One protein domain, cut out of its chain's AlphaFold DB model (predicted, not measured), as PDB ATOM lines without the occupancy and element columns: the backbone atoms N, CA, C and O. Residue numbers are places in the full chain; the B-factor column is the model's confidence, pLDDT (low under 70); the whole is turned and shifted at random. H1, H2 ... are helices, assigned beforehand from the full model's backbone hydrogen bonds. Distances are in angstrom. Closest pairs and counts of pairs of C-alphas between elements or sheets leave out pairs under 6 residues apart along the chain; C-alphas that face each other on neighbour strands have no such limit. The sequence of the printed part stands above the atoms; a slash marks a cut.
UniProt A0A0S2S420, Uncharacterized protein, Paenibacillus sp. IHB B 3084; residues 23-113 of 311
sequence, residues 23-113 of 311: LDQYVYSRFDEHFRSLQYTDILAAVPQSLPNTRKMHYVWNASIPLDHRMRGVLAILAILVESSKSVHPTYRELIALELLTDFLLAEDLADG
ATOM      1  N   LEU A  23      27.020  39.747 -12.042       44.91
ATOM      2  CA  LEU A  23      26.701  40.021 -13.442       44.91
ATOM      3  C   LEU A  23      27.979  40.116 -14.291       44.91
ATOM      4  O   LEU A  23      28.016  39.565 -15.389       44.91
ATOM      5  N   ASP A  24      29.041  40.734 -13.758       42.91
ATOM      6  CA  ASP A  24      30.353  40.808 -14.415       42.91
ATOM      7  C   ASP A  24      30.937  39.409 -14.627       42.91
ATOM      8  O   ASP A  24      31.441  39.104 -15.706       42.91
ATOM      9  N   GLN A  25      30.810  38.535 -13.626       45.19
ATOM     10  CA  GLN A  25      31.277  37.151 -13.701       45.19
ATOM     11  C   GLN A  25      30.478  36.346 -14.736       45.19
ATOM     12  O   GLN A  25      31.070  35.613 -15.520       45.19
ATOM     13  N   TYR A  26      29.158  36.553 -14.804       49.25
ATOM     14  CA  TYR A  26      28.265  35.901 -15.766       49.25
ATOM     15  C   TYR A  26      28.507  36.341 -17.219       49.25
ATOM     16  O   TYR A  26      28.493  35.515 -18.131       49.25
ATOM     17  N   VAL A  27      28.737  37.633 -17.465       51.41
ATOM     18  CA  VAL A  27      29.025  38.152 -18.814       51.41
ATOM     19  C   VAL A  27      30.427  37.730 -19.263       51.41
ATOM     20  O   VAL A  27      30.596  37.298 -20.403       51.41
ATOM     21  N   TYR A  28      31.416  37.785 -18.367       50.09
ATOM     22  CA  TYR A  28      32.786  37.357 -18.656       50.09
ATOM     23  C   TYR A  28      32.860  35.852 -18.960       50.09
ATOM     24  O   TYR A  28      33.425  35.463 -19.982       50.09
ATOM     25  N   SER A  29      32.201  35.007 -18.157       54.03
ATOM     26  CA  SER A  29      32.154  33.555 -18.386       54.03
ATOM     27  C   SER A  29      31.367  33.175 -19.645       54.03
ATOM     28  O   SER A  29      31.671  32.185 -20.305       54.03
ATOM     29  N   ARG A  30      30.328  33.944 -20.000       58.69
ATOM     30  CA  ARG A  30      29.454  33.614 -21.137       58.69
ATOM     31  C   ARG A  30      30.002  34.075 -22.486       58.69
ATOM     32  O   ARG A  30      29.688  33.440 -23.486       58.69
ATOM     33  N   PHE A  31      30.788  35.150 -22.530       59.53
ATOM     34  CA  PHE A  31      31.314  35.691 -23.786       59.53
ATOM     35  C   PHE A  31      32.827  35.473 -23.929       59.53
ATOM     36  O   PHE A  31      33.259  34.896 -24.920       59.53
ATOM     37  N   ASP A  32      33.654  35.856 -22.957       56.81
ATOM     38  CA  ASP A  32      35.112  35.793 -23.141       56.81
ATOM     39  C   ASP A  32      35.625  34.340 -23.157       56.81
ATOM     40  O   ASP A  32      36.293  33.925 -24.102       56.81
ATOM     41  N   GLU A  33      35.246  33.523 -22.170       58.94
ATOM     42  CA  GLU A  33      35.672  32.113 -22.107       58.94
ATOM     43  C   GLU A  33      35.025  31.252 -23.199       58.94
ATOM     44  O   GLU A  33      35.691  30.413 -23.810       58.94
ATOM     45  N   HIS A  34      33.741  31.488 -23.491       60.91
ATOM     46  CA  HIS A  34      33.020  30.740 -24.515       60.91
ATOM     47  C   HIS A  34      33.648  30.946 -25.897       60.91
ATOM     48  O   HIS A  34      34.010  29.966 -26.540       60.91
ATOM     49  N   PHE A  35      33.860  32.194 -26.332       59.47
ATOM     50  CA  PHE A  35      34.352  32.470 -27.685       59.47
ATOM     51  C   PHE A  35      35.853  32.215 -27.865       59.47
ATOM     52  O   PHE A  35      36.252  31.817 -28.956       59.47
ATOM     53  N   ARG A  36      36.682  32.354 -26.819       62.19
ATOM     54  CA  ARG A  36      38.120  32.020 -26.898       62.19
ATOM     55  C   ARG A  36      38.392  30.535 -27.134       62.19
ATOM     56  O   ARG A  36      39.441  30.190 -27.667       62.19
ATOM     57  N   SER A  37      37.475  29.666 -26.712       62.22
ATOM     58  CA  SER A  37      37.602  28.211 -26.878       62.22
ATOM     59  C   SER A  37      37.147  27.698 -28.250       62.22
ATOM     60  O   SER A  37      37.417  26.548 -28.597       62.22
ATOM     61  N   LEU A  38      36.455  28.535 -29.028       59.50
ATOM     62  CA  LEU A  38      35.822  28.148 -30.284       59.50
ATOM     63  C   LEU A  38      36.752  28.384 -31.477       59.50
ATOM     64  O   LEU A  38      37.472  29.380 -31.537       59.50
ATOM     65  N   GLN A  39      36.706  27.487 -32.465       67.62
ATOM     66  CA  GLN A  39      37.380  27.739 -33.738       67.62
ATOM     67  C   GLN A  39      36.622  28.798 -34.544       67.62
ATOM     68  O   GLN A  39      35.420  29.000 -34.368       67.62
ATOM     69  N   TYR A  40      37.313  29.454 -35.477       67.00
ATOM     70  CA  TYR A  40      36.760  30.517 -36.324       67.00
ATOM     71  C   TYR A  40      35.376  30.200 -36.922       67.00
ATOM     72  O   TYR A  40      34.459  31.019 -36.877       67.00
ATOM     73  N   THR A  41      35.200  28.989 -37.456       66.50
ATOM     74  CA  THR A  41      33.933  28.542 -38.051       66.50
ATOM     75  C   THR A  41      32.801  28.436 -37.034       66.50
ATOM     76  O   THR A  41      31.648  28.698 -37.377       66.50
ATOM     77  N   ASP A  42      33.133  28.097 -35.792       71.12
ATOM     78  CA  ASP A  42      32.177  27.926 -34.703       71.12
ATOM     79  C   ASP A  42      31.772  29.284 -34.123       71.12
ATOM     80  O   ASP A  42      30.603  29.491 -33.802       71.12
ATOM     81  N   ILE A  43      32.691  30.257 -34.096       72.06
ATOM     82  CA  ILE A  43      32.410  31.649 -33.708       72.06
ATOM     83  C   ILE A  43      31.360  32.268 -34.639       72.06
ATOM     84  O   ILE A  43      30.383  32.852 -34.167       72.06
ATOM     85  N   LEU A  44      31.502  32.086 -35.957       74.25
ATOM     86  CA  LEU A  44      30.543  32.607 -36.943       74.25
ATOM     87  C   LEU A  44      29.132  32.012 -36.793       74.25
ATOM     88  O   LEU A  44      28.153  32.648 -37.185       74.25
ATOM     89  N   ALA A  45      29.008  30.809 -36.230       73.12
ATOM     90  CA  ALA A  45      27.719  30.189 -35.923       73.12
ATOM     91  C   ALA A  45      27.191  30.577 -34.528       73.12
ATOM     92  O   ALA A  45      25.979  30.719 -34.345       73.12
ATOM     93  N   ALA A  46      28.085  30.774 -33.559       72.75
ATOM     94  CA  ALA A  46      27.751  31.054 -32.167       72.75
ATOM     95  C   ALA A  46      27.357  32.520 -31.918       72.75
ATOM     96  O   ALA A  46      26.506  32.778 -31.062       72.75
ATOM     97  N   VAL A  47      27.902  33.481 -32.677       75.88
ATOM     98  CA  VAL A  47      27.555  34.911 -32.548       75.88
ATOM     99  C   VAL A  47      26.053  35.162 -32.790       75.88
ATOM    100  O   VAL A  47      25.411  35.707 -31.891       75.88
ATOM    101  N   PRO A  48      25.429  34.692 -33.892       73.69
ATOM    102  CA  PRO A  48      23.982  34.834 -34.104       73.69
ATOM    103  C   PRO A  48      23.098  34.193 -33.032       73.69
ATOM    104  O   PRO A  48      22.002  34.680 -32.760       73.69
ATOM    105  N   GLN A  49      23.557  33.097 -32.426       72.50
ATOM    106  CA  GLN A  49      22.815  32.403 -31.371       72.50
ATOM    107  C   GLN A  49      22.923  33.123 -30.023       72.50
ATOM    108  O   GLN A  49      21.960  33.155 -29.256       72.50
ATOM    109  N   SER A  50      24.087  33.707 -29.744       70.94
ATOM    110  CA  SER A  50      24.394  34.352 -28.464       70.94
ATOM    111  C   SER A  50      23.935  35.807 -28.406       70.94
ATOM    112  O   SER A  50      23.613  36.297 -27.326       70.94
ATOM    113  N   LEU A  51      23.871  36.480 -29.558       77.12
ATOM    114  CA  LEU A  51      23.475  37.882 -29.705       77.12
ATOM    115  C   LEU A  51      22.261  38.020 -30.639       77.12
ATOM    116  O   LEU A  51      22.370  38.587 -31.725       77.12
ATOM    117  N   PRO A  52      21.077  37.509 -30.262       68.69
ATOM    118  CA  PRO A  52      19.903  37.653 -31.109       68.69
ATOM    119  C   PRO A  52      19.449  39.122 -31.144       68.69
ATOM    120  O   PRO A  52      19.145  39.695 -30.108       68.69
ATOM    121  N   ASN A  53      19.276  39.724 -32.321       71.75
ATOM    122  CA  ASN A  53      18.817  41.121 -32.477       71.75
ATOM    123  C   ASN A  53      17.346  41.239 -32.948       71.75
ATOM    124  O   ASN A  53      16.865  42.282 -33.386       71.75
ATOM    125  N   THR A  54      16.578  40.150 -32.852       65.19
ATOM    126  CA  THR A  54      15.245  40.052 -33.477       65.19
ATOM    127  C   THR A  54      14.128  40.823 -32.768       65.19
ATOM    128  O   THR A  54      13.048  40.994 -33.337       65.19
ATOM    129  N   ARG A  55      14.328  41.262 -31.518       71.81
ATOM    130  CA  ARG A  55      13.293  41.913 -30.698       71.81
ATOM    131  C   ARG A  55      13.877  43.020 -29.831       71.81
ATOM    132  O   ARG A  55      14.985  42.890 -29.327       71.81
ATOM    133  N   LYS A  56      13.053  44.034 -29.531       71.88
ATOM    134  CA  LYS A  56      13.412  45.141 -28.626       71.88
ATOM    135  C   LYS A  56      13.939  44.663 -27.266       71.88
ATOM    136  O   LYS A  56      14.901  45.220 -26.754       71.88
ATOM    137  N   MET A  57      13.344  43.606 -26.706       74.56
ATOM    138  CA  MET A  57      13.795  43.028 -25.432       74.56
ATOM    139  C   MET A  57      15.252  42.557 -25.456       74.56
ATOM    140  O   MET A  57      15.893  42.570 -24.413       74.56
ATOM    141  N   HIS A  58      15.784  42.152 -26.611       77.50
ATOM    142  CA  HIS A  58      17.177  41.726 -26.690       77.50
ATOM    143  C   HIS A  58      18.131  42.913 -26.563       77.50
ATOM    144  O   HIS A  58      19.120  42.807 -25.850       77.50
ATOM    145  N   TYR A  59      17.794  44.064 -27.154       82.19
ATOM    146  CA  TYR A  59      18.561  45.296 -26.949       82.19
ATOM    147  C   TYR A  59      18.489  45.758 -25.497       82.19
ATOM    148  O   TYR A  59      19.518  46.074 -24.927       82.19
ATOM    149  N   VAL A  60      17.314  45.701 -24.860       78.25
ATOM    150  CA  VAL A  60      17.171  46.040 -23.429       78.25
ATOM    151  C   VAL A  60      18.032  45.130 -22.547       78.25
ATOM    152  O   VAL A  60      18.692  45.602 -21.626       78.25
ATOM    153  N   TRP A  61      18.057  43.825 -22.832       80.06
ATOM    154  CA  TRP A  61      18.918  42.896 -22.103       80.06
ATOM    155  C   TRP A  61      20.398  43.206 -22.346       80.06
ATOM    156  O   TRP A  61      21.162  43.338 -21.395       80.06
ATOM    157  N   ASN A  62      20.805  43.400 -23.594       81.94
ATOM    158  CA  ASN A  62      22.188  43.726 -23.919       81.94
ATOM    159  C   ASN A  62      22.617  45.079 -23.317       81.94
ATOM    160  O   ASN A  62      23.725  45.181 -22.807       81.94
ATOM    161  N   ALA A  63      21.730  46.075 -23.282       83.56
ATOM    162  CA  ALA A  63      21.947  47.381 -22.657       83.56
ATOM    163  C   ALA A  63      22.133  47.304 -21.136       83.56
ATOM    164  O   ALA A  63      22.776  48.168 -20.554       83.56
ATOM    165  N   SER A  64      21.615  46.261 -20.473       81.56
ATOM    166  CA  SER A  64      21.878  46.049 -19.042       81.56
ATOM    167  C   SER A  64      23.345  45.711 -18.740       81.56
ATOM    168  O   SER A  64      23.765  45.774 -17.586       81.56
ATOM    169  N   ILE A  65      24.126  45.360 -19.767       81.00
ATOM    170  CA  ILE A  65      25.561  45.112 -19.667       81.00
ATOM    171  C   ILE A  65      26.297  46.445 -19.891       81.00
ATOM    172  O   ILE A  65      26.120  47.054 -20.947       81.00
ATOM    173  N   PRO A  66      27.177  46.889 -18.972       83.31
ATOM    174  CA  PRO A  66      27.885  48.160 -19.134       83.31
ATOM    175  C   PRO A  66      28.725  48.204 -20.418       83.31
ATOM    176  O   PRO A  66      29.364  47.207 -20.773       83.31
ATOM    177  N   LEU A  67      28.778  49.366 -21.081       82.88
ATOM    178  CA  LEU A  67      29.483  49.562 -22.357       82.88
ATOM    179  C   LEU A  67      30.925  49.027 -22.342       82.88
ATOM    180  O   LEU A  67      31.301  48.270 -23.235       82.88
ATOM    181  N   ASP A  68      31.702  49.313 -21.293       80.44
ATOM    182  CA  ASP A  68      33.089  48.838 -21.148       80.44
ATOM    183  C   ASP A  68      33.228  47.309 -21.213       80.44
ATOM    184  O   ASP A  68      34.266  46.777 -21.617       80.44
ATOM    185  N   HIS A  69      32.208  46.575 -20.767       77.75
ATOM    186  CA  HIS A  69      32.193  45.112 -20.809       77.75
ATOM    187  C   HIS A  69      31.803  44.612 -22.196       77.75
ATOM    188  O   HIS A  69      32.438  43.693 -22.718       77.75
ATOM    189  N   ARG A  70      30.819  45.260 -22.827       82.50
ATOM    190  CA  ARG A  70      30.419  44.958 -24.205       82.50
ATOM    191  C   ARG A  70      31.577  45.187 -25.177       82.50
ATOM    192  O   ARG A  70      31.883  44.305 -25.975       82.50
ATOM    193  N   MET A  71      32.290  46.306 -25.031       82.75
ATOM    194  CA  MET A  71      33.493  46.627 -25.807       82.75
ATOM    195  C   MET A  71      34.580  45.565 -25.653       82.75
ATOM    196  O   MET A  71      35.118  45.101 -26.655       82.75
ATOM    197  N   ARG A  72      34.878  45.131 -24.423       78.06
ATOM    198  CA  ARG A  72      35.889  44.087 -24.180       78.06
ATOM    199  C   ARG A  72      35.531  42.753 -24.839       78.06
ATOM    200  O   ARG A  72      36.382  42.179 -25.512       78.06
ATOM    201  N   GLY A  73      34.287  42.292 -24.692       75.06
ATOM    202  CA  GLY A  73      33.831  41.044 -25.315       75.06
ATOM    203  C   GLY A  73      33.870  41.100 -26.845       75.06
ATOM    204  O   GLY A  73      34.346  40.170 -27.490       75.06
ATOM    205  N   VAL A  74      33.443  42.221 -27.433       83.50
ATOM    206  CA  VAL A  74      33.469  42.414 -28.889       83.50
ATOM    207  C   VAL A  74      34.899  42.474 -29.421       83.50
ATOM    208  O   VAL A  74      35.191  41.817 -30.414       83.50
ATOM    209  N   LEU A  75      35.809  43.195 -28.758       82.75
ATOM    210  CA  LEU A  75      37.215  43.269 -29.170       82.75
ATOM    211  C   LEU A  75      37.903  41.896 -29.150       82.75
ATOM    212  O   LEU A  75      38.674  41.600 -30.060       82.75
ATOM    213  N   ALA A  76      37.596  41.049 -28.163       74.50
ATOM    214  CA  ALA A  76      38.121  39.685 -28.100       74.50
ATOM    215  C   ALA A  76      37.659  38.834 -29.298       74.50
ATOM    216  O   ALA A  76      38.465  38.137 -29.909       74.50
ATOM    217  N   ILE A  77      36.382  38.938 -29.679       77.19
ATOM    218  CA  ILE A  77      35.821  38.217 -30.833       77.19
ATOM    219  C   ILE A  77      36.375  38.778 -32.151       77.19
ATOM    220  O   ILE A  77      36.763  38.015 -33.034       77.19
ATOM    221  N   LEU A  78      36.448  40.105 -32.283       80.56
ATOM    222  CA  LEU A  78      36.972  40.777 -33.474       80.56
ATOM    223  C   LEU A  78      38.433  40.416 -33.743       80.56
ATOM    224  O   LEU A  78      38.779  40.187 -34.897       80.56
ATOM    225  N   ALA A  79      39.272  40.330 -32.707       77.81
ATOM    226  CA  ALA A  79      40.667  39.917 -32.857       77.81
ATOM    227  C   ALA A  79      40.771  38.531 -33.515       77.81
ATOM    228  O   ALA A  79      41.486  38.369 -34.501       77.81
ATOM    229  N   ILE A  80      39.967  37.566 -33.052       75.12
ATOM    230  CA  ILE A  80      39.937  36.209 -33.616       75.12
ATOM    231  C   ILE A  80      39.422  36.221 -35.064       75.12
ATOM    232  O   ILE A  80      39.970  35.522 -35.920       75.12
ATOM    233  N   LEU A  81      38.388  37.021 -35.356       76.31
ATOM    234  CA  LEU A  81      37.834  37.148 -36.706       76.31
ATOM    235  C   LEU A  81      38.845  37.752 -37.692       76.31
ATOM    236  O   LEU A  81      38.953  37.269 -38.817       76.31
ATOM    237  N   VAL A  82      39.603  38.770 -37.272       78.19
ATOM    238  CA  VAL A  82      40.633  39.423 -38.097       78.19
ATOM    239  C   VAL A  82      41.824  38.497 -38.332       78.19
ATOM    240  O   VAL A  82      42.263  38.362 -39.470       78.19
ATOM    241  N   GLU A  83      42.327  37.826 -37.293       75.62
ATOM    242  CA  GLU A  83      43.467  36.900 -37.410       75.62
ATOM    243  C   GLU A  83      43.152  35.678 -38.285       75.62
ATOM    244  O   GLU A  83      44.027  35.145 -38.969       75.62
ATOM    245  N   SER A  84      41.894  35.236 -38.277       73.12
ATOM    246  CA  SER A  84      41.452  34.043 -39.003       73.12
ATOM    247  C   SER A  84      40.934  34.334 -40.415       73.12
ATOM    248  O   SER A  84      40.798  33.402 -41.215       73.12
ATOM    249  N   SER A  85      40.642  35.598 -40.741       72.44
ATOM    250  CA  SER A  85      40.170  35.986 -42.071       72.44
ATOM    251  C   SER A  85      41.310  35.900 -43.085       72.44
ATOM    252  O   SER A  85      42.302  36.622 -43.023       72.44
ATOM    253  N   LYS A  86      41.176  34.973 -44.036       68.44
ATOM    254  CA  LYS A  86      42.153  34.755 -45.117       68.44
ATOM    255  C   LYS A  86      41.756  35.435 -46.429       68.44
ATOM    256  O   LYS A  86      42.513  35.368 -47.396       68.44
ATOM    257  N   SER A  87      40.562  36.026 -46.508       66.31
ATOM    258  CA  SER A  87      39.994  36.560 -47.746       66.31
ATOM    259  C   SER A  87      40.129  38.079 -47.834       66.31
ATOM    260  O   SER A  87      39.965  38.804 -46.862       66.31
ATOM    261  N   VAL A  88      40.367  38.572 -49.052       71.12
ATOM    262  CA  VAL A  88      40.408  40.016 -49.364       71.12
ATOM    263  C   VAL A  88      39.033  40.677 -49.180       71.12
ATOM    264  O   VAL A  88      38.936  41.885 -48.978       71.12
ATOM    265  N   HIS A  89      37.961  39.881 -49.229       74.00
ATOM    266  CA  HIS A  89      36.592  40.331 -49.026       74.00
ATOM    267  C   HIS A  89      35.926  39.539 -47.899       74.00
ATOM    268  O   HIS A  89      36.069  38.310 -47.875       74.00
ATOM    269  N   PRO A  90      35.193  40.212 -46.995       79.31
ATOM    270  CA  PRO A  90      34.505  39.541 -45.908       79.31
ATOM    271  C   PRO A  90      33.362  38.680 -46.445       79.31
ATOM    272  O   PRO A  90      32.645  39.065 -47.375       79.31
ATOM    273  N   THR A  91      33.177  37.502 -45.861       83.12
ATOM    274  CA  THR A  91      32.047  36.638 -46.212       83.12
ATOM    275  C   THR A  91      30.734  37.206 -45.673       83.12
ATOM    276  O   THR A  91      30.700  37.959 -44.702       83.12
ATOM    277  N   TYR A  92      29.603  36.802 -46.256       81.75
ATOM    278  CA  TYR A  92      28.281  37.219 -45.769       81.75
ATOM    279  C   TYR A  92      28.053  36.875 -44.283       81.75
ATOM    280  O   TYR A  92      27.415  37.631 -43.558       81.75
ATOM    281  N   ARG A  93      28.613  35.753 -43.807       80.44
ATOM    282  CA  ARG A  93      28.532  35.357 -42.392       80.44
ATOM    283  C   ARG A  93      29.366  36.258 -41.486       80.44
ATOM    284  O   ARG A  93      28.919  36.566 -40.388       80.44
ATOM    285  N   GLU A  94      30.538  36.690 -41.945       80.38
ATOM    286  CA  GLU A  94      31.360  37.672 -41.230       80.38
ATOM    287  C   GLU A  94      30.653  39.020 -41.145       80.38
ATOM    288  O   GLU A  94      30.618  39.610 -40.073       80.38
ATOM    289  N   LEU A  95      30.019  39.470 -42.233       82.50
ATOM    290  CA  LEU A  95      29.234  40.707 -42.231       82.50
ATOM    291  C   LEU A  95      28.085  40.647 -41.218       82.50
ATOM    292  O   LEU A  95      27.955  41.558 -40.410       82.50
ATOM    293  N   ILE A  96      27.316  39.552 -41.186       80.62
ATOM    294  CA  ILE A  96      26.256  39.371 -40.180       80.62
ATOM    295  C   ILE A  96      26.832  39.369 -38.761       80.62
ATOM    296  O   ILE A  96      26.269  39.992 -37.864       80.62
ATOM    297  N   ALA A  97      27.939  38.659 -38.526       81.81
ATOM    298  CA  ALA A  97      28.558  38.623 -37.205       81.81
ATOM    299  C   ALA A  97      29.019  40.023 -36.768       81.81
ATOM    300  O   ALA A  97      28.785  40.407 -35.626       81.81
ATOM    301  N   LEU A  98      29.608  40.803 -37.681       83.88
ATOM    302  CA  LEU A  98      29.997  42.189 -37.438       83.88
ATOM    303  C   LEU A  98      28.789  43.073 -37.120       83.88
ATOM    304  O   LEU A  98      28.830  43.785 -36.122       83.88
ATOM    305  N   GLU A  99      27.707  42.978 -37.897       83.94
ATOM    306  CA  GLU A  99      26.459  43.712 -37.645       83.94
ATOM    307  C   GLU A  99      25.904  43.412 -36.242       83.94
ATOM    308  O   GLU A  99      25.590  44.325 -35.478       83.94
ATOM    309  N   LEU A 100      25.866  42.139 -35.845       82.50
ATOM    310  CA  LEU A 100      25.373  41.733 -34.527       82.50
ATOM    311  C   LEU A 100      26.278  42.188 -33.377       82.50
ATOM    312  O   LEU A 100      25.786  42.550 -32.307       82.50
ATOM    313  N   LEU A 101      27.596  42.187 -33.582       84.94
ATOM    314  CA  LEU A 101      28.545  42.730 -32.611       84.94
ATOM    315  C   LEU A 101      28.389  44.253 -32.487       84.94
ATOM    316  O   LEU A 101      28.439  44.775 -31.373       84.94
ATOM    317  N   THR A 102      28.137  44.969 -33.589       86.50
ATOM    318  CA  THR A 102      27.852  46.412 -33.546       86.50
ATOM    319  C   THR A 102      26.521  46.716 -32.864       86.50
ATOM    320  O   THR A 102      26.480  47.588 -32.000       86.50
ATOM    321  N   ASP A 103      25.467  45.945 -33.143       84.19
ATOM    322  CA  ASP A 103      24.174  46.060 -32.461       84.19
ATOM    323  C   ASP A 103      24.310  45.803 -30.955       84.19
ATOM    324  O   ASP A 103      23.643  46.434 -30.135       84.19
ATOM    325  N   PHE A 104      25.197  44.885 -30.564       85.00
ATOM    326  CA  PHE A 104      25.496  44.638 -29.161       85.00
ATOM    327  C   PHE A 104      26.174  45.839 -28.498       85.00
ATOM    328  O   PHE A 104      25.787  46.198 -27.388       85.00
ATOM    329  N   LEU A 105      27.122  46.509 -29.164       87.44
ATOM    330  CA  LEU A 105      27.742  47.746 -28.659       87.44
ATOM    331  C   LEU A 105      26.756  48.914 -28.587       87.44
ATOM    332  O   LEU A 105      26.782  49.678 -27.624       87.44
ATOM    333  N   LEU A 106      25.841  49.007 -29.547       85.69
ATOM    334  CA  LEU A 106      24.823  50.058 -29.620       85.69
ATOM    335  C   LEU A 106      23.525  49.684 -28.888       85.69
ATOM    336  O   LEU A 106      22.502  50.338 -29.053       85.69
ATOM    337  N   ALA A 107      23.531  48.628 -28.071       85.75
ATOM    338  CA  ALA A 107      22.306  48.107 -27.471       85.75
ATOM    339  C   ALA A 107      21.543  49.120 -26.603       85.75
ATOM    340  O   ALA A 107      20.317  49.053 -26.578       85.75
ATOM    341  N   GLU A 108      22.229  50.047 -25.925       82.81
ATOM    342  CA  GLU A 108      21.598  51.150 -25.174       82.81
ATOM    343  C   GLU A 108      20.775  52.043 -26.117       82.81
ATOM    344  O   GLU A 108      19.559  52.163 -25.956       82.81
ATOM    345  N   ASP A 109      21.398  52.528 -27.191       78.75
ATOM    346  CA  ASP A 109      20.751  53.352 -28.216       78.75
ATOM    347  C   ASP A 109      19.572  52.620 -28.890       78.75
ATOM    348  O   ASP A 109      18.487  53.169 -29.133       78.75
ATOM    349  N   LEU A 110      19.757  51.329 -29.173       79.38
ATOM    350  CA  LEU A 110      18.742  50.480 -29.796       79.38
ATOM    351  C   LEU A 110      17.587  50.144 -28.835       79.38
ATOM    352  O   LEU A 110      16.437  50.020 -29.273       79.38
ATOM    353  N   ALA A 111      17.854  50.031 -27.531       78.31
ATOM    354  CA  ALA A 111      16.842  49.835 -26.492       78.31
ATOM    355  C   ALA A 111      15.959  51.078 -26.323       78.31
ATOM    356  O   ALA A 111      14.732  50.953 -26.195       78.31
ATOM    357  N   ASP A 112      16.548  52.266 -26.437       71.75
ATOM    358  CA  ASP A 112      15.828  53.543 -26.417       71.75
ATOM    359  C   ASP A 112      15.004  53.779 -27.691       71.75
ATOM    360  O   ASP A 112      14.088  54.608 -27.736       71.75
ATOM    361  N   GLY A 113      15.207  52.934 -28.704       63.66
ATOM    362  CA  GLY A 113      14.438  52.947 -29.939       63.66
ATOM    363  C   GLY A 113      14.933  54.000 -30.918       63.66
ATOM    364  O   GLY A 113      14.134  54.493 -31.712       63.66
TER     365      GLY A 113
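What this domain is: This is residues 23 to 113 of the 311 residues of an uncharacterized protein of Paenibacillus sp. IHB B 3084 (UniProt A0A0S2S420). A helical hairpin of H4 and H5 makes the core, with H1 lengthwise along part of H4 and H2 packed on both H4 and H5. The short helices H3 and H6 pack together at one end, by residues 103 to 104 of H5. The printed part has 91 residues with six named helices, H1 to H6 in chain order, and no named strand; the class is all helix. It is compact, with a radius of gyration of the C-alphas of 12.8 A and spans of 37 by 27 by 19 A.

How they stand to each other: H1, residues 23 to 36, touches residues 69 to 77 of H4, residues 67 to 84, at a shallow tilt of 4 degrees, the same way; the closest C-alphas, of Asp 32 and Gly 73, are 5.8 A apart. H2, residues 40 to 50, touches residues 77 to 84 of H4, closest at the C-alphas of Tyr 40 and Ser 84, 6.5 A. H1, H2 and H4 form an up and down bundle, each running against the one before. H2 touches H5, residues 92 to 105, at a steep tilt of 47 degrees, with the C-alphas of Val 47 and Ala 97 closest at 6.0 A. H4 and H5 form a hairpin at 18 degrees; the C-alphas of Arg 70 and Leu 105 are closest, 5.9 A. H3, residues 56 to 63, touches H6, residues 107 to 112, closest at the C-alphas of Ala 63 and Glu 108, 4.5 A. H1 and H5 are apart. Every O i to N i+4 pair is within hydrogen-bond range in H3, H5 and H6, against 8 of 10 in H1, 4 of 7 in H2 and 13 of 14 in H4.

Where its parts are: H1 begins at C-alpha 23 (26.701, 40.021, -13.442) and is 19.4 A long; H2 is 15.1 A. H4 is 25.7 A and H5 20.1 A; H6 ends at C-alpha 112 (15.828, 53.543, -26.417).

The domain as a whole: The C-alphas of Leu 23 and Val 88, the two farthest apart, are 38.4 A apart. The printed part has no cut and no long link. Confidence is low, under 70, at residues 23 to 41, 52, 54, 86 to 87 and 113.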